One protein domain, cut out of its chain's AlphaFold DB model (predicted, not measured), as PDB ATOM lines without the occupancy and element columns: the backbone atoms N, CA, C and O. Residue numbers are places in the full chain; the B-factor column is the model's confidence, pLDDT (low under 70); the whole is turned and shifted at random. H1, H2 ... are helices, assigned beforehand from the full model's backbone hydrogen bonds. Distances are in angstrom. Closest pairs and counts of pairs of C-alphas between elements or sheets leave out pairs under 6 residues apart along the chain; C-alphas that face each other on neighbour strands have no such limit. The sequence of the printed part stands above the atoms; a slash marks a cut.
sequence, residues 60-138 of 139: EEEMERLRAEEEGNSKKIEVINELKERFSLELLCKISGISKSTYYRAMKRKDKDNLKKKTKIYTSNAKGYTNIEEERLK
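Overview. This is residues 60 to 138 of the 139 residues of an uncharacterized protein of Thermosipho melanesiensis (strain DSM 12029 / CIP 104789 / BI429) (UniProt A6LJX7). Look for one long helix, H3, crossed near its beginning by H1 as in a lopsided T, with short H2 packed on both there. Residues 108 to 138 stick out as an arm, and so do residues 60 to 69. The printed part has 79 residues, with three named helices, H1, H2, H3, and no named strand: all helix, extended, radius of gyration of the C-alphas 20.4 A, spans 64 by 40 by 16 A.

Arrangement. Begin with H3, residues 100 to 136: its residues 103 to 106 alone only just touch H1, residues 60 to 83, with 3 pairs of C-alphas within 8 A, the closest Ile 77 and Tyr 103 at 6.5 A, about perpendicular at 80 degrees. H2, residues 89 to 96, touches H3, closest C-alphas Cys 93 and Lys 100 at 6.2 A, and H1, closest Ile 80 and Leu 92 at 5.9 A. In H1, H2 and H3 every O i to N i+4 pair is within hydrogen-bond range.

Along the chain. Find C-alpha 100 at (201.409, 270.683, 161.574); H3 runs 54.9 A to C-alpha 136. H1 begins at (194.332, 247.710, 147.594) and spans 35.2 A; H2 spans 10.5 A.

Size, cuts and confidence. The printed part has no cut, and both links are tight. Confidence is under 70 in 32 residues, among them 114 to 138.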
ATOM      1  N   GLU A  60     192.974 248.223 147.414       65.81
ATOM      2  CA  GLU A  60     194.332 247.710 147.594       65.81
ATOM      3  C   GLU A  60     195.419 248.722 147.182       65.81
ATOM      4  O   GLU A  60     196.322 249.000 147.964       65.81
ATOM      5  N   GLU A  61     195.326 249.312 145.984       67.69
ATOM      6  CA  GLU A  61     196.302 250.285 145.458       67.69
ATOM      7  C   GLU A  61     196.293 251.615 146.234       67.69
ATOM      8  O   GLU A  61     197.314 252.303 146.324       67.69
ATOM      9  N   GLU A  62     195.144 252.009 146.782       68.62
ATOM     10  CA  GLU A  62     195.028 253.179 147.659       68.62
ATOM     11  C   GLU A  62     195.590 252.879 149.056       68.62
ATOM     12  O   GLU A  62     196.382 253.651 149.597       68.62
ATOM     13  N   MET A  63     195.271 251.709 149.612       55.97
ATOM     14  CA  MET A  63     195.774 251.264 150.910       55.97
ATOM     15  C   MET A  63     197.302 251.076 150.906       55.97
ATOM     16  O   MET A  63     197.963 251.437 151.879       55.97
ATOM     17  N   GLU A  64     197.878 250.578 149.810       71.88
ATOM     18  CA  GLU A  64     199.329 250.428 149.647       71.88
ATOM     19  C   GLU A  64     200.048 251.786 149.650       71.88
ATOM     20  O   GLU A  64     201.056 251.969 150.336       71.88
ATOM     21  N   ARG A  65     199.490 252.786 148.958       68.81
ATOM     22  CA  ARG A  65     200.042 254.148 148.960       68.81
ATOM     23  C   ARG A  65     199.937 254.828 150.310       68.81
ATOM     24  O   ARG A  65     200.904 255.449 150.739       68.81
ATOM     25  N   LEU A  66     198.805 254.675 150.995       70.12
ATOM     26  CA  LEU A  66     198.628 255.211 152.343       70.12
ATOM     27  C   LEU A  66     199.623 254.586 153.332       70.12
ATOM     28  O   LEU A  66     200.134 255.290 154.204       70.12
ATOM     29  N   ARG A  67     199.958 253.295 153.177       69.44
ATOM     30  CA  ARG A  67     201.008 252.633 153.970       69.44
ATOM     31  C   ARG A  67     202.394 253.210 153.688       69.44
ATOM     32  O   ARG A  67     203.106 253.547 154.634       69.44
ATOM     33  N   ALA A  68     202.755 253.374 152.415       69.12
ATOM     34  CA  ALA A  68     204.037 253.966 152.030       69.12
ATOM     35  C   ALA A  68     204.172 255.424 152.515       69.12
ATOM     36  O   ALA A  68     205.234 255.845 152.979       69.12
ATOM     37  N   GLU A  69     203.082 256.193 152.460       72.94
ATOM     38  CA  GLU A  69     203.047 257.574 152.936       72.94
ATOM     39  C   GLU A  69     203.135 257.666 154.470       72.94
ATOM     40  O   GLU A  69     203.883 258.497 154.992       72.94
ATOM     41  N   GLU A  70     202.441 256.796 155.218       72.88
ATOM     42  CA  GLU A  70     202.570 256.719 156.684       72.88
ATOM     43  C   GLU A  70     204.005 256.355 157.107       72.88
ATOM     44  O   GLU A  70     204.548 256.983 158.024       72.88
ATOM     45  N   GLU A  71     204.660 255.410 156.423       71.69
ATOM     46  CA  GLU A  71     206.044 255.037 156.737       71.69
ATOM     47  C   GLU A  71     207.020 256.195 156.473       71.69
ATOM     48  O   GLU A  71     207.864 256.519 157.318       71.69
ATOM     49  N   GLY A  72     206.872 256.877 155.332       75.88
ATOM     50  CA  GLY A  72     207.662 258.062 155.004       75.88
ATOM     51  C   GLY A  72     207.458 259.200 156.009       75.88
ATOM     52  O   GLY A  72     208.417 259.867 156.408       75.88
ATOM     53  N   ASN A  73     206.226 259.393 156.479       83.81
ATOM     54  CA  ASN A  73     205.904 260.409 157.476       83.81
ATOM     55  C   ASN A  73     206.535 260.114 158.842       83.81
ATOM     56  O   ASN A  73     206.994 261.047 159.503       83.81
ATOM     57  N   SER A  74     206.628 258.846 159.250       82.75
ATOM     58  CA  SER A  74     207.262 258.458 160.518       82.75
ATOM     59  C   SER A  74     208.729 258.908 160.599       82.75
ATOM     60  O   SER A  74     209.112 259.591 161.551       82.75
ATOM     61  N   LYS A  75     209.518 258.617 159.554       86.38
ATOM     62  CA  LYS A  75     210.946 258.991 159.463       86.38
ATOM     63  C   LYS A  75     211.131 260.510 159.485       86.38
ATOM     64  O   LYS A  75     211.961 261.046 160.210       86.38
ATOM     65  N   LYS A  76     210.294 261.235 158.743       88.25
ATOM     66  CA  LYS A  76     210.300 262.704 158.740       88.25
ATOM     67  C   LYS A  76     209.970 263.292 160.119       88.25
ATOM     68  O   LYS A  76     210.602 264.257 160.530       88.25
ATOM     69  N   ILE A  77     209.004 262.726 160.847       90.38
ATOM     70  CA  ILE A  77     208.639 263.183 162.201       90.38
ATOM     71  C   ILE A  77     209.785 262.970 163.200       90.38
ATOM     72  O   ILE A  77     209.947 263.772 164.119       90.38
ATOM     73  N   GLU A  78     210.573 261.910 163.037       89.62
ATOM     74  CA  GLU A  78     211.777 261.671 163.835       89.62
ATOM     75  C   GLU A  78     212.813 262.780 163.628       89.62
ATOM     76  O   GLU A  78     213.183 263.444 164.594       89.62
ATOM     77  N   VAL A  79     213.131 263.100 162.372       88.94
ATOM     78  CA  VAL A  79     214.030 264.214 162.024       88.94
ATOM     79  C   VAL A  79     213.510 265.556 162.560       88.94
ATOM     80  O   VAL A  79     214.270 266.345 163.120       88.94
ATOM     81  N   ILE A  80     212.202 265.824 162.450       91.12
ATOM     82  CA  ILE A  80     211.597 267.036 163.031       91.12
ATOM     83  C   ILE A  80     211.822 267.076 164.548       91.12
ATOM     84  O   ILE A  80     212.114 268.139 165.087       91.12
ATOM     85  N   ASN A  81     211.701 265.947 165.249       89.81
ATOM     86  CA  ASN A  81     211.884 265.896 166.699       89.81
ATOM     87  C   ASN A  81     213.329 266.113 167.149       89.81
ATOM     88  O   ASN A  81     213.520 266.650 168.237       89.81
ATOM     89  N   GLU A  82     214.317 265.729 166.348       90.44
ATOM     90  CA  GLU A  82     215.730 266.014 166.626       90.44
ATOM     91  C   GLU A  82     216.052 267.500 166.433       90.44
ATOM     92  O   GLU A  82     216.807 268.099 167.197       90.44
ATOM     93  N   LEU A  83     215.441 268.121 165.421       90.88
ATOM     94  CA  LEU A  83     215.736 269.495 165.020       90.88
ATOM     95  C   LEU A  83     214.846 270.550 165.692       90.88
ATOM     96  O   LEU A  83     215.166 271.741 165.618       90.88
ATOM     97  N   LYS A  84     213.759 270.151 166.367       89.81
ATOM     98  CA  LYS A  84     212.796 271.074 167.004       89.81
ATOM     99  C   LYS A  84     213.415 271.973 168.079       89.81
ATOM    100  O   LYS A  84     212.869 273.032 168.355       89.81
ATOM    101  N   GLU A  85     214.527 271.548 168.680       89.00
ATOM    102  CA  GLU A  85     215.241 272.325 169.705       89.00
ATOM    103  C   GLU A  85     216.000 273.516 169.095       89.00
ATOM    104  O   GLU A  85     216.317 274.478 169.788       89.00
ATOM    105  N   ARG A  86     216.309 273.465 167.791       88.06
ATOM    106  CA  ARG A  86     217.128 274.472 167.092       88.06
ATOM    107  C   ARG A  86     216.342 275.307 166.089       88.06
ATOM    108  O   ARG A  86     216.728 276.434 165.798       88.06
ATOM    109  N   PHE A  87     215.260 274.760 165.542       93.19
ATOM    110  CA  PHE A  87     214.480 275.397 164.486       93.19
ATOM    111  C   PHE A  87     213.001 275.458 164.845       93.19
ATOM    112  O   PHE A  87     212.472 274.607 165.558       93.19
ATOM    113  N   SER A  88     212.300 276.448 164.286       91.88
ATOM    114  CA  SER A  88     210.855 276.538 164.466       91.88
ATOM    115  C   SER A  88     210.150 275.329 163.848       91.88
ATOM    116  O   SER A  88     210.438 274.912 162.722       91.88
ATOM    117  N   LEU A  89     209.161 274.797 164.569       89.75
ATOM    118  CA  LEU A  89     208.359 273.668 164.100       89.75
ATOM    119  C   LEU A  89     207.687 273.960 162.752       89.75
ATOM    120  O   LEU A  89     207.549 273.080 161.910       89.75
ATOM    121  N   GLU A  90     207.290 275.213 162.523       91.31
ATOM    122  CA  GLU A  90     206.682 275.622 161.261       91.31
ATOM    123  C   GLU A  90     207.626 275.467 160.068       91.31
ATOM    124  O   GLU A  90     207.199 274.979 159.021       91.31
ATOM    125  N   LEU A  91     208.896 275.840 160.228       90.25
ATOM    126  CA  LEU A  91     209.906 275.679 159.188       90.25
ATOM    127  C   LEU A  91     210.167 274.196 158.906       90.25
ATOM    128  O   LEU A  91     210.161 273.775 157.752       90.25
ATOM    129  N   LEU A  92     210.320 273.395 159.961       91.81
ATOM    130  CA  LEU A  92     210.570 271.957 159.855       91.81
ATOM    131  C   LEU A  92     209.412 271.218 159.164       91.81
ATOM    132  O   LEU A  92     209.638 270.373 158.295       91.81
ATOM    133  N   CYS A  93     208.167 271.576 159.483       90.81
ATOM    134  CA  CYS A  93     206.976 271.060 158.807       90.81
ATOM    135  C   CYS A  93     206.944 271.444 157.317       90.81
ATOM    136  O   CYS A  93     206.669 270.593 156.472       90.81
ATOM    137  N   LYS A  94     207.279 272.697 156.975       90.50
ATOM    138  CA  LYS A  94     207.333 273.157 155.575       90.50
ATOM    139  C   LYS A  94     208.388 272.403 154.764       90.50
ATOM    140  O   LYS A  94     208.075 271.932 153.678       90.50
ATOM    141  N   ILE A  95     209.599 272.243 155.300       90.44
ATOM    142  CA  ILE A  95     210.710 271.568 154.604       90.44
ATOM    143  C   ILE A  95     210.426 270.073 154.415       90.44
ATOM    144  O   ILE A  95     210.674 269.521 153.348       90.44
ATOM    145  N   SER A  96     209.874 269.411 155.431       86.31
ATOM    146  CA  SER A  96     209.557 267.976 155.369       86.31
ATOM    147  C   SER A  96     208.312 267.648 154.529       86.31
ATOM    148  O   SER A  96     208.053 266.475 154.233       86.31
ATOM    149  N   GLY A  97     207.529 268.664 154.153       89.62
ATOM    150  CA  GLY A  97     206.241 268.495 153.483       89.62
ATOM    151  C   GLY A  97     205.172 267.877 154.388       89.62
ATOM    152  O   GLY A  97     204.236 267.259 153.890       89.62
ATOM    153  N   ILE A  98     205.314 267.999 155.712       90.12
ATOM    154  CA  ILE A  98     204.360 267.473 156.691       90.12
ATOM    155  C   ILE A  98     203.509 268.611 157.239       90.12
ATOM    156  O   ILE A  98     204.011 269.647 157.669       90.12
ATOM    157  N   SER A  99     202.196 268.402 157.297       91.38
ATOM    158  CA  SER A  99     201.300 269.362 157.941       91.38
ATOM    159  C   SER A  99     201.509 269.392 159.466       91.38
ATOM    160  O   SER A  99     201.745 268.358 160.099       91.38
ATOM    161  N   LYS A 100     201.344 270.563 160.100       90.25
ATOM    162  CA  LYS A 100     201.409 270.683 161.574       90.25
ATOM    163  C   LYS A 100     200.462 269.692 162.267       90.25
ATOM    164  O   LYS A 100     200.807 269.112 163.294       90.25
ATOM    165  N   SER A 101     199.274 269.461 161.701       89.19
ATOM    166  CA  SER A 101     198.288 268.536 162.263       89.19
ATOM    167  C   SER A 101     198.763 267.080 162.223       89.19
ATOM    168  O   SER A 101     198.587 266.372 163.214       89.19
ATOM    169  N   THR A 102     199.413 266.641 161.140       90.00
ATOM    170  CA  THR A 102     200.029 265.307 161.035       90.00
ATOM    171  C   THR A 102     201.103 265.117 162.106       90.00
ATOM    172  O   THR A 102     201.084 264.111 162.815       90.00
ATOM    173  N   TYR A 103     201.975 266.112 162.300       91.25
ATOM    174  CA  TYR A 103     202.991 266.082 163.356       91.25
ATOM    175  C   TYR A 103     202.366 265.931 164.755       91.25
ATOM    176  O   TYR A 103     202.694 264.999 165.492       91.25
ATOM    177  N   TYR A 104     201.398 266.782 165.114       89.62
ATOM    178  CA  TYR A 104     200.745 266.705 166.427       89.62
ATOM    179  C   TYR A 104     199.966 265.402 166.634       89.62
ATOM    180  O   TYR A 104     199.935 264.872 167.746       89.62
ATOM    181  N   ARG A 105     199.345 264.851 165.582       88.81
ATOM    182  CA  ARG A 105     198.692 263.534 165.646       88.81
ATOM    183  C   ARG A 105     199.701 262.435 165.972       88.81
ATOM    184  O   ARG A 105     199.412 261.599 166.825       88.81
ATOM    185  N   ALA A 106     200.872 262.453 165.341       87.62
ATOM    186  CA  ALA A 106     201.922 261.479 165.610       87.62
ATOM    187  C   ALA A 106     202.473 261.591 167.039       87.62
ATOM    188  O   ALA A 106     202.637 260.573 167.710       87.62
ATOM    189  N   MET A 107     202.671 262.812 167.544       86.12
ATOM    190  CA  MET A 107     203.093 263.030 168.932       86.12
ATOM    191  C   MET A 107     202.058 262.507 169.937       86.12
ATOM    192  O   MET A 107     202.412 261.741 170.830       86.12
ATOM    193  N   LYS A 108     200.762 262.778 169.719       85.69
ATOM    194  CA  LYS A 108     199.682 262.225 170.558       85.69
ATOM    195  C   LYS A 108     199.651 260.692 170.572       85.69
ATOM    196  O   LYS A 108     199.341 260.100 171.605       85.69
ATOM    197  N   ARG A 109     199.948 260.038 169.439       79.81
ATOM    198  CA  ARG A 109     200.064 258.568 169.370       79.81
ATOM    199  C   ARG A 109     201.237 258.081 170.237       79.81
ATOM    200  O   ARG A 109     201.029 257.207 171.077       79.81
ATOM    201  N   LYS A 110     202.416 258.709 170.119       76.69
ATOM    202  CA  LYS A 110     203.607 258.374 170.927       76.69
ATOM    203  C   LYS A 110     203.375 258.561 172.430       76.69
ATOM    204  O   LYS A 110     203.729 257.677 173.208       76.69
ATOM    205  N   ASP A 111     202.732 259.649 172.847       74.44
ATOM    206  CA  ASP A 111     202.436 259.909 174.265       74.44
ATOM    207  C   ASP A 111     201.509 258.844 174.863       74.44
ATOM    208  O   ASP A 111     201.742 258.346 175.968       74.44
ATOM    209  N   LYS A 112     200.491 258.424 174.103       73.56
ATOM    210  CA  LYS A 112     199.568 257.354 174.504       73.56
ATOM    211  C   LYS A 112     200.275 256.004 174.642       73.56
ATOM    212  O   LYS A 112     199.987 255.258 175.579       73.56
ATOM    213  N   ASP A 113     201.196 255.686 173.738       71.81
ATOM    214  CA  ASP A 113     201.950 254.431 173.788       71.81
ATOM    215  C   ASP A 113     202.967 254.415 174.936       71.81
ATOM    216  O   ASP A 113     203.110 253.401 175.623       71.81
ATOM    217  N   ASN A 114     203.604 255.553 175.220       68.56
ATOM    218  CA  ASN A 114     204.474 255.717 176.383       68.56
ATOM    219  C   ASN A 114     203.703 255.575 177.701       68.56
ATOM    220  O   ASN A 114     204.185 254.917 178.626       68.56
ATOM    221  N   LEU A 115     202.486 256.125 177.778       66.25
ATOM    222  CA  LEU A 115     201.614 255.965 178.940       66.25
ATOM    223  C   LEU A 115     201.266 254.488 179.171       66.25
ATOM    224  O   LEU A 115     201.471 253.981 180.269       66.25
ATOM    225  N   LYS A 116     200.845 253.768 178.123       67.62
ATOM    226  CA  LYS A 116     200.560 252.325 178.208       67.62
ATOM    227  C   LYS A 116     201.766 251.510 178.679       67.62
ATOM    228  O   LYS A 116     201.597 250.588 179.473       67.62
ATOM    229  N   LYS A 117     202.975 251.827 178.196       67.75
ATOM    230  CA  LYS A 117     204.215 251.160 178.634       67.75
ATOM    231  C   LYS A 117     204.474 251.394 180.121       67.75
ATOM    232  O   LYS A 117     204.713 250.427 180.840       67.75
ATOM    233  N   LYS A 118     204.351 252.640 180.596       63.44
ATOM    234  CA  LYS A 118     204.479 252.966 182.024       63.44
ATOM    235  C   LYS A 118     203.465 252.193 182.864       63.44
ATOM    236  O   LYS A 118     203.863 251.531 183.814       63.44
ATOM    237  N   THR A 119     202.184 252.197 182.489       55.31
ATOM    238  CA  THR A 119     201.137 251.469 183.228       55.31
ATOM    239  C   THR A 119     201.452 249.976 183.343       55.31
ATOM    240  O   THR A 119     201.314 249.418 184.428       55.31
ATOM    241  N   LYS A 120     201.947 249.340 182.271       63.81
ATOM    242  CA  LYS A 120     202.359 247.927 182.313       63.81
ATOM    243  C   LYS A 120     203.481 247.673 183.322       63.81
ATOM    244  O   LYS A 120     203.358 246.733 184.099       63.81
ATOM    245  N   ILE A 121     204.509 248.524 183.349       66.00
ATOM    246  CA  ILE A 121     205.637 248.418 184.294       66.00
ATOM    247  C   ILE A 121     205.147 248.520 185.746       66.00
ATOM    248  O   ILE A 121     205.532 247.715 186.590       66.00
ATOM    249  N   TYR A 122     204.245 249.461 186.044       57.44
ATOM    250  CA  TYR A 122     203.667 249.571 187.388       57.44
ATOM    251  C   TYR A 122     202.860 248.324 187.768       57.44
ATOM    252  O   TYR A 122     203.012 247.810 188.873       57.44
ATOM    253  N   THR A 123     202.054 247.784 186.849       63.19
ATOM    254  CA  THR A 123     201.266 246.570 187.119       63.19
ATOM    255  C   THR A 123     202.113 245.301 187.253       63.19
ATOM    256  O   THR A 123     201.742 244.413 188.018       63.19
ATOM    257  N   SER A 124     203.244 245.193 186.547       66.62
ATOM    258  CA  SER A 124     204.169 244.063 186.698       66.62
ATOM    259  C   SER A 124     204.952 244.147 188.003       66.62
ATOM    260  O   SER A 124     205.111 243.136 188.678       66.62
ATOM    261  N   ASN A 125     205.379 245.352 188.392       63.59
ATOM    262  CA  ASN A 125     206.094 245.554 189.647       63.59
ATOM    263  C   ASN A 125     205.174 245.300 190.849       63.59
ATOM    264  O   ASN A 125     205.581 244.610 191.775       63.59
ATOM    265  N   ALA A 126     203.917 245.759 190.805       59.50
ATOM    266  CA  ALA A 126     202.931 245.508 191.860       59.50
ATOM    267  C   ALA A 126     202.675 244.007 192.096       59.50
ATOM    268  O   ALA A 126     202.632 243.575 193.242       59.50
ATOM    269  N   LYS A 127     202.593 243.197 191.028       60.47
ATOM    270  CA  LYS A 127     202.484 241.728 191.137       60.47
ATOM    271  C   LYS A 127     203.728 241.071 191.746       60.47
ATOM    272  O   LYS A 127     203.624 240.029 192.381       60.47
ATOM    273  N   GLY A 128     204.903 241.668 191.544       57.78
ATOM    274  CA  GLY A 128     206.142 241.218 192.175       57.78
ATOM    275  C   GLY A 128     206.105 241.379 193.695       57.78
ATOM    276  O   GLY A 128     206.471 240.451 194.407       57.78
ATOM    277  N   TYR A 129     205.599 242.510 194.195       52.91
ATOM    278  CA  TYR A 129     205.465 242.753 195.637       52.91
ATOM    279  C   TYR A 129     204.427 241.841 196.299       52.91
ATOM    280  O   TYR A 129     204.721 241.270 197.345       52.91
ATOM    281  N   THR A 130     203.268 241.625 195.666       58.12
ATOM    282  CA  THR A 130     202.230 240.734 196.216       58.12
ATOM    283  C   THR A 130     202.704 239.284 196.309       58.12
ATOM    284  O   THR A 130     202.417 238.613 197.294       58.12
ATOM    285  N   ASN A 131     203.488 238.810 195.334       58.31
ATOM    286  CA  ASN A 131     204.049 237.457 195.368       58.31
ATOM    287  C   ASN A 131     205.103 237.292 196.481       58.31
ATOM    288  O   ASN A 131     205.143 236.250 197.125       58.31
ATOM    289  N   ILE A 132     205.925 238.318 196.738       59.59
ATOM    290  CA  ILE A 132     206.931 238.301 197.815       59.59
ATOM    291  C   ILE A 132     206.264 238.356 199.203       59.59
ATOM    292  O   ILE A 132     206.735 237.707 200.138       59.59
ATOM    293  N   GLU A 133     205.172 239.111 199.360       57.69
ATOM    294  CA  GLU A 133     204.399 239.160 200.612       57.69
ATOM    295  C   GLU A 133     203.649 237.849 200.888       57.69
ATOM    296  O   GLU A 133     203.700 237.350 202.013       57.69
ATOM    297  N   GLU A 134     203.026 237.236 199.875       59.38
ATOM    298  CA  GLU A 134     202.366 235.928 200.015       59.38
ATOM    299  C   GLU A 134     203.343 234.786 200.346       59.38
ATOM    300  O   GLU A 134     202.961 233.824 201.014       59.38
ATOM    301  N   GLU A 135     204.598 234.877 199.899       58.41
ATOM    302  CA  GLU A 135     205.649 233.893 200.192       58.41
ATOM    303  C   GLU A 135     206.238 234.083 201.604       58.41
ATOM    304  O   GLU A 135     206.549 233.104 202.280       58.41
ATOM    305  N   ARG A 136     206.302 235.326 202.106       58.50
ATOM    306  CA  ARG A 136     206.733 235.642 203.484       58.50
ATOM    307  C   ARG A 136     205.709 235.290 204.566       58.50
ATOM    308  O   ARG A 136     206.115 235.031 205.691       58.50
ATOM    309  N   LEU A 137     204.414 235.288 204.251       59.56
ATOM    310  CA  LEU A 137     203.323 234.956 205.186       59.56
ATOM    311  C   LEU A 137     203.066 233.444 205.341       59.56
ATOM    312  O   LEU A 137     202.213 233.050 206.132       59.56
ATOM    313  N   LYS A 138     203.774 232.598 204.577       57.22
ATOM    314  CA  LYS A 138     203.662 231.126 204.608       57.22
ATOM    315  C   LYS A 138     204.764 230.424 205.421       57.22
ATOM    316  O   LYS A 138     204.806 229.194 205.405       57.22
TER     317      LYS A 138